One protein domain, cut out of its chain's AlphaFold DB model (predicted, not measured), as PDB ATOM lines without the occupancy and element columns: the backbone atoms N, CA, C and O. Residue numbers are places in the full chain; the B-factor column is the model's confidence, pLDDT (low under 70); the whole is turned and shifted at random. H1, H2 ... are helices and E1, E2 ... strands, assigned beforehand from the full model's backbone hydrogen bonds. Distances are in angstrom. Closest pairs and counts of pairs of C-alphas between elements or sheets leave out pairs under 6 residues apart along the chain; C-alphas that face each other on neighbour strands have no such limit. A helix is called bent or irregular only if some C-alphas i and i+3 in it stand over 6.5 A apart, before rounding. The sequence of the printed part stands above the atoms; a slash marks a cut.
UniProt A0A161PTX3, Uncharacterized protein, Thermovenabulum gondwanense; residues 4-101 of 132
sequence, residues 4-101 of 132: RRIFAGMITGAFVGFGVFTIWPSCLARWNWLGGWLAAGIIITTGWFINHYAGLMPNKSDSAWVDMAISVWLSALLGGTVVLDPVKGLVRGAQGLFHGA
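This is residues 4 to 101 of the 132 residues of an uncharacterized protein of Thermovenabulum gondwanense (UniProt A0A161PTX3). A long helix, H1, folds back on itself into two side-by-side arms, and its first arm, H1a, forms the middle of the domain, with the second arm, H1b, along one side. The short helix H2 and the two-stranded hairpin E1 and E2 pack on another side of H1a. The 98 printed residues hold two named helices and then two named strands, in the order H1, H2, E1, E2; the sheet E1 - E2 is antiparallel and the class is mostly helix. The whole is compact, with a radius of gyration of the C-alphas of 14.4 A and spans of 45 by 33 by 23 A.

H1, residues 4 to 53, was assigned as one helix by its hydrogen bonds but is bent: C-alphas 30 and 33 are 9.3 A apart. H1a, residues 4 to 30, starts at C-alpha 4 (152.855, 163.605, 128.351), measures 36.1 A and has a kink of 39 degrees near residue 19. H1b, residues 33 to 53, measures 27.7 A. H2, residues 69 to 79, measures 15.1 A. E1 is residues 80 to 85, 15.3 A, and E2 residues 89 to 95, 16.8 A, ending at C-alpha 95 (159.426, 170.255, 159.403).

H1a and H1b touch, closest at the C-alphas of Leu 28 and Gly 36, 4.1 A, at a shallow tilt of 7 degrees, opposite ways. With residues 10 to 21 alone, H1a touches H2, closest at the C-alphas of Gly 17 and Val 72, 4.0 A, at a steep tilt of 62 degrees, the same way. The closest C-alphas of H1a and E1, Phe 21 and Val 82, are 5.2 A apart. The hairpin E1 and E2 is antiparallel at 150 degrees, with N 83 and O 91 at 2.9 A, within hydrogen-bond range. H1b is apart from H2, E1 and E2. Every O i to N i+4 pair is within hydrogen-bond range in H1b and H2, and 21 of 23 in H1a.

The C-alphas farthest apart, Ser 61 and Val 87, are 45.5 A apart. The printed part has no cut. H1 to H2 is a long link of 15 residues; H2 to E1 and E1 to E2 are tight. Mean pLDDT of the printed part is 89.9, with residues 62 to 66 under 70.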
ATOM      1  N   ARG A   4     151.611 164.379 128.188       90.06
ATOM      2  CA  ARG A   4     152.855 163.605 128.351       90.06
ATOM      3  C   ARG A   4     154.039 164.515 128.667       90.06
ATOM      4  O   ARG A   4     154.847 164.184 129.525       90.06
ATOM      5  N   ARG A   5     154.104 165.678 128.007       88.94
ATOM      6  CA  ARG A   5     155.135 166.694 128.271       88.94
ATOM      7  C   ARG A   5     155.022 167.246 129.688       88.94
ATOM      8  O   ARG A   5     156.007 167.225 130.412       88.94
ATOM      9  N   ILE A   6     153.816 167.643 130.095       86.56
ATOM     10  CA  ILE A   6     153.565 168.173 131.444       86.56
ATOM     11  C   ILE A   6     153.918 167.135 132.509       86.56
ATOM     12  O   ILE A   6     154.604 167.456 133.471       86.56
ATOM     13  N   PHE A   7     153.499 165.884 132.322       90.00
ATOM     14  CA  PHE A   7     153.794 164.808 133.260       90.00
ATOM     15  C   PHE A   7     155.303 164.566 133.412       90.00
ATOM     16  O   PHE A   7     155.807 164.494 134.530       90.00
ATOM     17  N   ALA A   8     156.046 164.528 132.303       91.94
ATOM     18  CA  ALA A   8     157.505 164.436 132.341       91.94
ATOM     19  C   ALA A   8     158.151 165.661 133.022       91.94
ATOM     20  O   ALA A   8     159.100 165.514 133.797       91.94
ATOM     21  N   GLY A   9     157.599 166.859 132.807       91.12
ATOM     22  CA  GLY A   9     158.030 168.073 133.500       91.12
ATOM     23  C   GLY A   9     157.777 168.026 135.013       91.12
ATOM     24  O   GLY A   9     158.628 168.431 135.804       91.12
ATOM     25  N   MET A  10     156.644 167.462 135.439       89.94
ATOM     26  CA  MET A  10     156.322 167.246 136.855       89.94
ATOM     27  C   MET A  10     157.263 166.234 137.512       89.94
ATOM     28  O   MET A  10     157.725 166.484 138.622       89.94
ATOM     29  N   ILE A  11     157.589 165.126 136.834       93.12
ATOM     30  CA  ILE A  11     158.570 164.141 137.325       93.12
ATOM     31  C   ILE A  11     159.933 164.800 137.519       93.12
ATOM     32  O   ILE A  11     160.567 164.631 138.559       93.12
ATOM     33  N   THR A  12     160.361 165.593 136.540       93.56
ATOM     34  CA  THR A  12     161.617 166.345 136.619       93.56
ATOM     35  C   THR A  12     161.586 167.329 137.785       93.56
ATOM     36  O   THR A  12     162.518 167.365 138.583       93.56
ATOM     37  N   GLY A  13     160.493 168.078 137.952       92.69
ATOM     38  CA  GLY A  13     160.315 168.980 139.089       92.69
ATOM     39  C   GLY A  13     160.376 168.251 140.436       92.69
ATOM     40  O   GLY A  13     161.021 168.732 141.366       92.69
ATOM     41  N   ALA A  14     159.766 167.066 140.537       92.38
ATOM     42  CA  ALA A  14     159.829 166.226 141.731       92.38
ATOM     43  C   ALA A  14     161.257 165.731 142.014       92.38
ATOM     44  O   ALA A  14     161.700 165.788 143.160       92.38
ATOM     45  N   PHE A  15     162.001 165.314 140.981       95.00
ATOM     46  CA  PHE A  15     163.422 164.978 141.105       95.00
ATOM     47  C   PHE A  15     164.235 166.164 141.628       95.00
ATOM     48  O   PHE A  15     165.023 165.990 142.552       95.00
ATOM     49  N   VAL A  16     164.025 167.368 141.089       95.62
ATOM     50  CA  VAL A  16     164.738 168.574 141.538       95.62
ATOM     51  C   VAL A  16     164.409 168.876 142.999       95.62
ATOM     52  O   VAL A  16     165.317 169.073 143.801       95.62
ATOM     53  N   GLY A  17     163.129 168.863 143.371       94.38
ATOM     54  CA  GLY A  17     162.696 169.116 144.745       94.38
ATOM     55  C   GLY A  17     163.261 168.110 145.753       94.38
ATOM     56  O   GLY A  17     163.830 168.506 146.771       94.38
ATOM     57  N   PHE A  18     163.193 166.812 145.440       93.12
ATOM     58  CA  PHE A  18     163.823 165.760 146.244       93.12
ATOM     59  C   PHE A  18     165.348 165.905 146.282       93.12
ATOM     60  O   PHE A  18     165.971 165.768 147.335       93.12
ATOM     61  N   GLY A  19     165.954 166.214 145.137       96.06
ATOM     62  CA  GLY A  19     167.388 166.392 144.985       96.06
ATOM     63  C   GLY A  19     167.922 167.498 145.887       96.06
ATOM     64  O   GLY A  19     168.882 167.264 146.618       96.06
ATOM     65  N   VAL A  20     167.269 168.662 145.898       96.38
ATOM     66  CA  VAL A  20     167.674 169.825 146.706       96.38
ATOM     67  C   VAL A  20     167.653 169.518 148.202       96.38
ATOM     68  O   VAL A  20     168.572 169.925 148.905       96.38
ATOM     69  N   PHE A  21     166.652 168.787 148.698       95.38
ATOM     70  CA  PHE A  21     166.503 168.544 150.140       95.38
ATOM     71  C   PHE A  21     166.948 167.165 150.608       95.38
ATOM     72  O   PHE A  21     166.851 166.896 151.794       95.38
ATOM     73  N   THR A  22     167.434 166.287 149.731       92.69
ATOM     74  CA  THR A  22     167.889 164.946 150.138       92.69
ATOM     75  C   THR A  22     169.248 164.611 149.544       92.69
ATOM     76  O   THR A  22     170.194 164.334 150.280       92.69
ATOM     77  N   ILE A  23     169.376 164.670 148.216       96.12
ATOM     78  CA  ILE A  23     170.605 164.268 147.519       96.12
ATOM     79  C   ILE A  23     171.719 165.277 147.785       96.12
ATOM     80  O   ILE A  23     172.807 164.891 148.201       96.12
ATOM     81  N   TRP A  24     171.448 166.570 147.605       97.50
ATOM     82  CA  TRP A  24     172.454 167.616 147.756       97.50
ATOM     83  C   TRP A  24     173.031 167.663 149.181       97.50
ATOM     84  O   TRP A  24     174.251 167.519 149.300       97.50
ATOM     85  N   PRO A  25     172.236 167.742 150.269       96.25
ATOM     86  CA  PRO A  25     172.776 167.671 151.625       96.25
ATOM     87  C   PRO A  25     173.616 166.409 151.847       96.25
ATOM     88  O   PRO A  25     174.696 166.490 152.425       96.25
ATOM     89  N   SER A  26     173.180 165.258 151.323       96.25
ATOM     90  CA  SER A  26     173.914 163.991 151.452       96.25
ATOM     91  C   SER A  26     175.267 164.007 150.737       96.25
ATOM     92  O   SER A  26     176.266 163.539 151.284       96.25
ATOM     93  N   CYS A  27     175.331 164.574 149.532       97.31
ATOM     94  CA  CYS A  27     176.583 164.751 148.802       97.31
ATOM     95  C   CYS A  27     177.515 165.735 149.514       97.31
ATOM     96  O   CYS A  27     178.715 165.479 149.600       97.31
ATOM     97  N   LEU A  28     176.965 166.822 150.063       96.50
ATOM     98  CA  LEU A  28     177.710 167.784 150.873       96.50
ATOM     99  C   LEU A  28     178.283 167.121 152.135       96.50
ATOM    100  O   LEU A  28     179.446 167.333 152.456       96.50
ATOM    101  N   ALA A  29     177.511 166.271 152.814       95.75
ATOM    102  CA  ALA A  29     177.964 165.541 153.997       95.75
ATOM    103  C   ALA A  29     179.081 164.536 153.683       95.75
ATOM    104  O   ALA A  29     179.990 164.344 154.485       95.75
ATOM    105  N   ARG A  30     179.017 163.878 152.520       95.88
ATOM    106  CA  ARG A  30     179.953 162.806 152.155       95.88
ATOM    107  C   ARG A  30     181.239 163.306 151.505       95.88
ATOM    108  O   ARG A  30     182.299 162.731 151.733       95.88
ATOM    109  N   TRP A  31     181.143 164.327 150.662       96.00
ATOM    110  CA  TRP A  31     182.256 164.812 149.840       96.00
ATOM    111  C   TRP A  31     182.532 166.303 150.048       96.00
ATOM    112  O   TRP A  31     183.157 166.947 149.203       96.00
ATOM    113  N   ASN A  32     182.083 166.849 151.181       94.19
ATOM    114  CA  ASN A  32     182.259 168.245 151.562       94.19
ATOM    115  C   ASN A  32     181.771 169.201 150.461       94.19
ATOM    116  O   ASN A  32     180.865 168.893 149.677       94.19
ATOM    117  N   TRP A  33     182.368 170.391 150.406       95.00
ATOM    118  CA  TRP A  33     181.996 171.457 149.484       95.00
ATOM    119  C   TRP A  33     181.950 170.997 148.016       95.00
ATOM    120  O   TRP A  33     181.047 171.413 147.293       95.00
ATOM    121  N   LEU A  34     182.859 170.109 147.589       96.88
ATOM    122  CA  LEU A  34     182.905 169.602 146.216       96.88
ATOM    123  C   LEU A  34     181.678 168.739 145.900       96.88
ATOM    124  O   LEU A  34     181.058 168.908 144.853       96.88
ATOM    125  N   GLY A  35     181.283 167.862 146.827       96.25
ATOM    126  CA  GLY A  35     180.048 167.087 146.709       96.25
ATOM    127  C   GLY A  35     178.812 167.962 146.613       96.25
ATOM    128  O   GLY A  35     177.943 167.711 145.781       96.25
ATOM    129  N   GLY A  36     178.757 169.009 147.438       95.25
ATOM    130  CA  GLY A  36     177.678 169.990 147.392       95.25
ATOM    131  C   GLY A  36     177.605 170.705 146.043       95.25
ATOM    132  O   GLY A  36     176.538 170.760 145.444       95.25
ATOM    133  N   TRP A  37     178.738 171.194 145.538       96.62
ATOM    134  CA  TRP A  37     178.814 171.879 144.245       96.62
ATOM    135  C   TRP A  37     178.413 170.987 143.070       96.62
ATOM    136  O   TRP A  37     177.614 171.400 142.230       96.62
ATOM    137  N   LEU A  38     178.925 169.755 143.020       97.25
ATOM    138  CA  LEU A  38     178.590 168.808 141.956       97.25
ATOM    139  C   LEU A  38     177.113 168.411 142.002       97.25
ATOM    140  O   LEU A  38     176.458 168.387 140.962       97.25
ATOM    141  N   ALA A  39     176.568 168.151 143.194       97.19
ATOM    142  CA  ALA A  39     175.152 167.840 143.349       97.19
ATOM    143  C   ALA A  39     174.270 169.014 142.907       97.19
ATOM    144  O   ALA A  39     173.341 168.809 142.130       97.19
ATOM    145  N   ALA A  40     174.595 170.238 143.334       95.00
ATOM    146  CA  ALA A  40     173.897 171.451 142.917       95.00
ATOM    147  C   ALA A  40     173.867 171.590 141.394       95.00
ATOM    148  O   ALA A  40     172.796 171.731 140.806       95.00
ATOM    149  N   GLY A  41     175.041 171.499 140.758       95.75
ATOM    150  CA  GLY A  41     175.178 171.610 139.309       95.75
ATOM    151  C   GLY A  41     174.350 170.554 138.586       95.75
ATOM    152  O   GLY A  41     173.531 170.886 137.739       95.75
ATOM    153  N   ILE A  42     174.479 169.283 138.966       96.69
ATOM    154  CA  ILE A  42     173.751 168.196 138.303       96.69
ATOM    155  C   ILE A  42     172.239 168.355 138.484       96.69
ATOM    156  O   ILE A  42     171.502 168.286 137.502       96.69
ATOM    157  N   ILE A  43     171.760 168.584 139.708       96.56
ATOM    158  CA  ILE A  43     170.322 168.641 140.007       96.56
ATOM    159  C   ILE A  43     169.679 169.844 139.315       96.56
ATOM    160  O   ILE A  43     168.687 169.686 138.599       96.56
ATOM    161  N   ILE A  44     170.250 171.038 139.502       94.25
ATOM    162  CA  ILE A  44     169.668 172.283 138.994       94.25
ATOM    163  C   ILE A  44     169.800 172.365 137.476       94.25
ATOM    164  O   ILE A  44     168.812 172.667 136.811       94.25
ATOM    165  N   THR A  45     170.966 172.052 136.902       93.50
ATOM    166  CA  THR A  45     171.159 172.127 135.447       93.50
ATOM    167  C   THR A  45     170.329 171.080 134.714       93.50
ATOM    168  O   THR A  45     169.734 171.407 133.692       93.50
ATOM    169  N   THR A  46     170.214 169.853 135.237       93.56
ATOM    170  CA  THR A  46     169.348 168.824 134.629       93.56
ATOM    171  C   THR A  46     167.885 169.249 134.676       93.56
ATOM    172  O   THR A  46     167.192 169.193 133.660       93.56
ATOM    173  N   GLY A  47     167.422 169.718 135.838       93.12
ATOM    174  CA  GLY A  47     166.063 170.224 136.000       93.12
ATOM    175  C   GLY A  47     165.749 171.360 135.036       93.12
ATOM    176  O   GLY A  47     164.742 171.317 134.331       93.12
ATOM    177  N   TRP A  48     166.648 172.342 134.966       90.44
ATOM    178  CA  TRP A  48     166.503 173.501 134.095       90.44
ATOM    179  C   TRP A  48     166.508 173.088 132.625       90.44
ATOM    180  O   TRP A  48     165.618 173.472 131.873       90.44
ATOM    181  N   PHE A  49     167.457 172.250 132.206       91.31
ATOM    182  CA  PHE A  49     167.553 171.819 130.814       91.31
ATOM    183  C   PHE A  49     166.275 171.109 130.356       91.31
ATOM    184  O   PHE A  49     165.756 171.371 129.274       91.31
ATOM    185  N   ILE A  50     165.723 170.239 131.196       91.94
ATOM    186  CA  ILE A  50     164.533 169.467 130.850       91.94
ATOM    187  C   ILE A  50     163.257 170.325 130.933       91.94
ATOM    188  O   ILE A  50     162.454 170.336 129.998       91.94
ATOM    189  N   ASN A  51     163.042 171.057 132.028       90.31
ATOM    190  CA  ASN A  51     161.792 171.796 132.221       90.31
ATOM    191  C   ASN A  51     161.748 173.103 131.435       90.31
ATOM    192  O   ASN A  51     160.710 173.397 130.841       90.31
ATOM    193  N   HIS A  52     162.855 173.845 131.412       85.94
ATOM    194  CA  HIS A  52     162.952 175.152 130.774       85.94
ATOM    195  C   HIS A  52     163.403 175.032 129.318       85.94
ATOM    196  O   HIS A  52     162.637 175.351 128.412       85.94
ATOM    197  N   TYR A  53     164.614 174.524 129.068       86.94
ATOM    198  CA  TYR A  53     165.198 174.536 127.719       86.94
ATOM    199  C   TYR A  53     164.458 173.608 126.742       86.94
ATOM    200  O   TYR A  53     164.103 174.020 125.640       86.94
ATOM    201  N   ALA A  54     164.147 172.375 127.154       89.31
ATOM    202  CA  ALA A  54     163.330 171.449 126.364       89.31
ATOM    203  C   ALA A  54     161.814 171.735 126.466       89.31
ATOM    204  O   ALA A  54     161.004 171.090 125.791       89.31
ATOM    205  N   GLY A  55     161.411 172.700 127.302       87.06
ATOM    206  CA  GLY A  55     160.035 173.176 127.421       87.06
ATOM    207  C   GLY A  55     159.042 172.102 127.868       87.06
ATOM    208  O   GLY A  55     157.936 172.023 127.319       87.06
ATOM    209  N   LEU A  56     159.419 171.219 128.800       89.25
ATOM    210  CA  LEU A  56     158.481 170.228 129.347       89.25
ATOM    211  C   LEU A  56     157.462 170.842 130.312       89.25
ATOM    212  O   LEU A  56     156.327 170.361 130.365       89.25
ATOM    213  N   MET A  57     157.813 171.933 131.000       83.00
ATOM    214  CA  MET A  57     156.830 172.787 131.668       83.00
ATOM    215  C   MET A  57     156.521 174.007 130.792       83.00
ATOM    216  O   MET A  57     157.444 174.706 130.379       83.00
ATOM    217  N   PRO A  58     155.238 174.284 130.486       75.44
ATOM    218  CA  PRO A  58     154.869 175.466 129.721       75.44
ATOM    219  C   PRO A  58     155.312 176.748 130.434       75.44
ATOM    220  O   PRO A  58     154.833 177.051 131.524       75.44
ATOM    221  N   ASN A  59     156.187 177.511 129.790       75.69
ATOM    222  CA  ASN A  59     156.616 178.836 130.219       75.69
ATOM    223  C   ASN A  59     156.519 179.754 128.990       75.69
ATOM    224  O   ASN A  59     156.960 179.370 127.906       75.69
ATOM    225  N   LYS A  60     155.847 180.905 129.105       74.50
ATOM    226  CA  LYS A  60     155.768 181.864 127.991       74.50
ATOM    227  C   LYS A  60     157.138 182.528 127.824       74.50
ATOM    228  O   LYS A  60     157.874 182.653 128.799       74.50
ATOM    229  N   SER A  61     157.451 182.981 126.609       70.81
ATOM    230  CA  SER A  61     158.706 183.679 126.273       70.81
ATOM    231  C   SER A  61     159.037 184.828 127.229       70.81
ATOM    232  O   SER A  61     160.204 185.059 127.520       70.81
ATOM    233  N   ASP A  62     157.999 185.470 127.773       68.12
ATOM    234  CA  ASP A  62     158.103 186.690 128.576       68.12
ATOM    235  C   ASP A  62     157.514 186.530 129.991       68.12
ATOM    236  O   ASP A  62     157.167 187.515 130.643       68.12
ATOM    237  N   SER A  63     157.353 185.292 130.482       66.19
ATOM    238  CA  SER A  63     156.920 185.044 131.866       66.19
ATOM    239  C   SER A  63     158.073 184.734 132.815       66.19
ATOM    240  O   SER A  63     159.084 184.136 132.447       66.19
ATOM    241  N   ALA A  64     157.894 185.137 134.076       61.78
ATOM    242  CA  ALA A  64     158.834 184.843 135.149       61.78
ATOM    243  C   ALA A  64     159.042 183.325 135.319       61.78
ATOM    244  O   ALA A  64     158.124 182.521 135.146       61.78
ATOM    245  N   TRP A  65     160.273 182.947 135.662       61.19
ATOM    246  CA  TRP A  65     160.754 181.569 135.762       61.19
ATOM    247  C   TRP A  65     160.108 180.807 136.938       61.19
ATOM    248  O   TRP A  65     160.549 180.921 138.080       61.19
ATOM    249  N   VAL A  66     159.050 180.026 136.672       64.19
ATOM    250  CA  VAL A  66     158.344 179.176 137.668       64.19
ATOM    251  C   VAL A  66     158.286 177.702 137.221       64.19
ATOM    252  O   VAL A  66     157.396 176.943 137.579       64.19
ATOM    253  N   ASP A  67     159.239 177.263 136.410       70.75
ATOM    254  CA  ASP A  67     159.268 175.934 135.766       70.75
ATOM    255  C   ASP A  67     159.762 174.794 136.673       70.75
ATOM    256  O   ASP A  67     159.486 173.620 136.425       70.75
ATOM    257  N   MET A  68     160.483 175.105 137.747       82.00
ATOM    258  CA  MET A  68     160.850 174.117 138.776       82.00
ATOM    259  C   MET A  68     160.913 174.689 140.196       82.00
ATOM    260  O   MET A  68     160.905 173.927 141.164       82.00
ATOM    261  N   ALA A  69     160.873 176.018 140.342       83.31
ATOM    262  CA  ALA A  69     160.834 176.690 141.640       83.31
ATOM    263  C   ALA A  69     159.626 176.256 142.486       83.31
ATOM    264  O   ALA A  69     159.767 176.034 143.688       83.31
ATOM    265  N   ILE A  70     158.460 176.056 141.857       84.44
ATOM    266  CA  ILE A  70     157.262 175.582 142.559       84.44
ATOM    267  C   ILE A  70     157.442 174.166 143.109       84.44
ATOM    268  O   ILE A  70     157.024 173.889 144.226       84.44
ATOM    269  N   SER A  71     158.108 173.273 142.372       88.50
ATOM    270  CA  SER A  71     158.352 171.900 142.824       88.50
ATOM    271  C   SER A  71     159.345 171.851 143.984       88.50
ATOM    272  O   SER A  71     159.139 171.093 144.934       88.50
ATOM    273  N   VAL A  72     160.382 172.692 143.954       91.88
ATOM    274  CA  VAL A  72     161.312 172.858 145.084       91.88
ATOM    275  C   VAL A  72     160.574 173.424 146.295       91.88
ATOM    276  O   VAL A  72     160.645 172.847 147.378       91.88
ATOM    277  N   TRP A  73     159.798 174.494 146.114       88.75
ATOM    278  CA  TRP A  73     159.016 175.094 147.196       88.75
ATOM    279  C   TRP A  73     158.022 174.105 147.814       88.75
ATOM    280  O   TRP A  73     157.991 173.963 149.033       88.75
ATOM    281  N   LEU A  74     157.269 173.360 146.997       89.62
ATOM    282  CA  LEU A  74     156.343 172.329 147.476       89.62
ATOM    283  C   LEU A  74     157.067 171.211 148.229       89.62
ATOM    284  O   LEU A  74     156.550 170.728 149.232       89.62
ATOM    285  N   SER A  75     158.264 170.821 147.791       92.88
ATOM    286  CA  SER A  75     159.053 169.799 148.488       92.88
ATOM    287  C   SER A  75     159.445 170.259 149.893       92.88
ATOM    288  O   SER A  75     159.251 169.510 150.850       92.88
ATOM    289  N   ALA A  76     159.896 171.510 150.035       91.12
ATOM    290  CA  ALA A  76     160.191 172.106 151.338       91.12
ATOM    291  C   ALA A  76     158.932 172.262 152.198       91.12
ATOM    292  O   ALA A  76     158.930 171.886 153.368       91.12
ATOM    293  N   LEU A  77     157.856 172.802 151.619       89.06
ATOM    294  CA  LEU A  77     156.613 173.067 152.337       89.06
ATOM    295  C   LEU A  77     155.997 171.774 152.866       89.06
ATOM    296  O   LEU A  77     155.603 171.711 154.025       89.06
ATOM    297  N   LEU A  78     155.896 170.744 152.030       91.19
ATOM    298  CA  LEU A  78     155.214 169.501 152.380       91.19
ATOM    299  C   LEU A  78     156.127 168.561 153.176       91.19
ATOM    300  O   LEU A  78     155.728 168.047 154.223       91.19
ATOM    301  N   GLY A  79     157.356 168.351 152.703       90.62
ATOM    302  CA  GLY A  79     158.298 167.376 153.257       90.62
ATOM    303  C   GLY A  79     159.227 167.924 154.341       90.62
ATOM    304  O   GLY A  79     159.680 167.162 155.198       90.62
ATOM    305  N   GLY A  80     159.470 169.232 154.348       91.31
ATOM    306  CA  GLY A  80     160.497 169.869 155.165       91.31
ATOM    307  C   GLY A  80     161.839 169.945 154.444       91.31
ATOM    308  O   GLY A  80     161.960 169.613 153.265       91.31
ATOM    309  N   THR A  81     162.869 170.383 155.161       93.38
ATOM    310  CA  THR A  81     164.224 170.538 154.617       93.38
ATOM    311  C   THR A  81     165.207 169.652 155.367       93.38
ATOM    312  O   THR A  81     165.077 169.454 156.578       93.38
ATOM    313  N   VAL A  82     166.215 169.133 154.666       95.06
ATOM    314  CA  VAL A  82     167.393 168.514 155.284       95.06
ATOM    315  C   VAL A  82     168.581 169.422 155.036       95.06
ATOM    316  O   VAL A  82     168.768 169.929 153.930       95.06
ATOM    317  N   VAL A  83     169.371 169.638 156.075       94.88
ATOM    318  CA  VAL A  83     170.575 170.464 156.038       94.88
ATOM    319  C   VAL A  83     171.727 169.702 156.676       94.88
ATOM    320  O   VAL A  83     171.514 168.794 157.483       94.88
ATOM    321  N   LEU A  84     172.950 170.063 156.301       95.06
ATOM    322  CA  LEU A  84     174.140 169.572 156.980       95.06
ATOM    323  C   LEU A  84     174.444 170.476 158.176       95.06
ATOM    324  O   LEU A  84     174.814 171.635 158.000       95.06
ATOM    325  N   ASP A  85     174.303 169.930 159.377       94.62
ATOM    326  CA  ASP A  85     174.821 170.516 160.609       94.62
ATOM    327  C   ASP A  85     176.287 170.068 160.799       94.62
ATOM    328  O   ASP A  85     176.566 168.866 160.715       94.62
ATOM    329  N   PRO A  86     177.237 170.986 161.060       89.12
ATOM    330  CA  PRO A  86     178.656 170.642 161.203       89.12
ATOM    331  C   PRO A  86     178.978 169.659 162.337       89.12
ATOM    332  O   PRO A  86     180.022 169.013 162.298       89.12
ATOM    333  N   VAL A  87     178.117 169.557 163.354       93.19
ATOM    334  CA  VAL A  87     178.319 168.716 164.543       93.19
ATOM    335  C   VAL A  87     177.448 167.464 164.480       93.19
ATOM    336  O   VAL A  87     177.901 166.371 164.809       93.19
ATOM    337  N   LYS A  88     176.187 167.615 164.071       95.19
ATOM    338  CA  LYS A  88     175.176 166.546 164.108       95.19
ATOM    339  C   LYS A  88     175.045 165.784 162.790       95.19
ATOM    340  O   LYS A  88     174.337 164.781 162.744       95.19
ATOM    341  N   GLY A  89     175.704 166.239 161.727       94.25
ATOM    342  CA  GLY A  89     175.556 165.668 160.394       94.25
ATOM    343  C   GLY A  89     174.230 166.071 159.745       94.25
ATOM    344  O   GLY A  89     173.758 167.194 159.905       94.25
ATOM    345  N   LEU A  90     173.630 165.171 158.964       95.75
ATOM    346  CA  LEU A  90     172.366 165.453 158.282       95.75
ATOM    347  C   LEU A  90     171.211 165.524 159.277       95.75
ATOM    348  O   LEU A  90     170.876 164.537 159.930       95.75
ATOM    349  N   VAL A  91     170.564 166.683 159.343       95.38
ATOM    350  CA  VAL A  91     169.428 166.931 160.235       95.38
ATOM    351  C   VAL A  91     168.265 167.546 159.468       95.38
ATOM    352  O   VAL A  91     168.449 168.192 158.436       95.38
ATOM    353  N   ARG A  92     167.043 167.384 159.989       92.31
ATOM    354  CA  ARG A  92     165.903 168.166 159.495       92.31
ATOM    355  C   ARG A  92     166.070 169.616 159.934       92.31
ATOM    356  O   ARG A  92     166.040 169.892 161.129       92.31
ATOM    357  N   GLY A  93     166.231 170.515 158.967       89.62
ATOM    358  CA  GLY A  93     166.316 171.956 159.209       89.62
ATOM    359  C   GLY A  93     164.948 172.575 159.486       89.62
ATOM    360  O   GLY A  93     164.825 173.470 160.314       89.62
ATOM    361  N   ALA A  94     163.908 172.060 158.830       89.00
ATOM    362  CA  ALA A  94     162.524 172.440 159.064       89.00
ATOM    363  C   ALA A  94     161.602 171.235 158.866       89.00
ATOM    364  O   ALA A  94     161.837 170.389 157.998       89.00
ATOM    365  N   GLN A  95     160.534 171.169 159.659       89.69
ATOM    366  CA  GLN A  95     159.426 170.255 159.403       89.69
ATOM    367  C   GLN A  95     158.566 170.818 158.269       89.69
ATOM    368  O   GLN A  95     158.353 172.026 158.190       89.69
ATOM    369  N   GLY A  96     158.081 169.941 157.393       90.62
ATOM    370  CA  GLY A  96     157.031 170.284 156.436       90.62
ATOM    371  C   GLY A  96     155.641 170.009 157.004       90.62
ATOM    372  O   GLY A  96     155.501 169.436 158.089       90.62
ATOM    373  N   LEU A  97     154.600 170.363 156.252       89.94
ATOM    374  CA  LEU A  97     153.199 170.160 156.633       89.94
ATOM    375  C   LEU A  97     152.875 168.692 156.929       89.94
ATOM    376  O   LEU A  97     152.129 168.408 157.860       89.94
ATOM    377  N   PHE A  98     153.495 167.749 156.213       90.69
ATOM    378  CA  PHE A  98     153.311 166.316 156.471       90.69
ATOM    379  C   PHE A  98     153.955 165.835 157.776       90.69
ATOM    380  O   PHE A  98     153.707 164.715 158.206       90.69
ATOM    381  N   HIS A  99     154.766 166.676 158.417       88.12
ATOM    382  CA  HIS A  99     155.470 166.373 159.660       88.12
ATOM    383  C   HIS A  99     155.031 167.295 160.811       88.12
ATOM    384  O   HIS A  99     155.756 167.423 161.793       88.12
ATOM    385  N   GLY A 100     153.857 167.931 160.696       83.62
ATOM    386  CA  GLY A 100     153.248 168.717 161.775       83.62
ATOM    387  C   GLY A 100     153.668 170.187 161.835       83.62
ATOM    388  O   GLY A 100     153.403 170.850 162.836       83.62
ATOM    389  N   ALA A 101     154.301 170.720 160.785       85.75
ATOM    390  CA  ALA A 101     154.632 172.139 160.738       85.75
ATOM    391  C   ALA A 101     153.369 173.013 160.767       85.75
ATOM    392  O   ALA A 101     152.427 172.803 160.001       85.75
TER     393      ALA A 101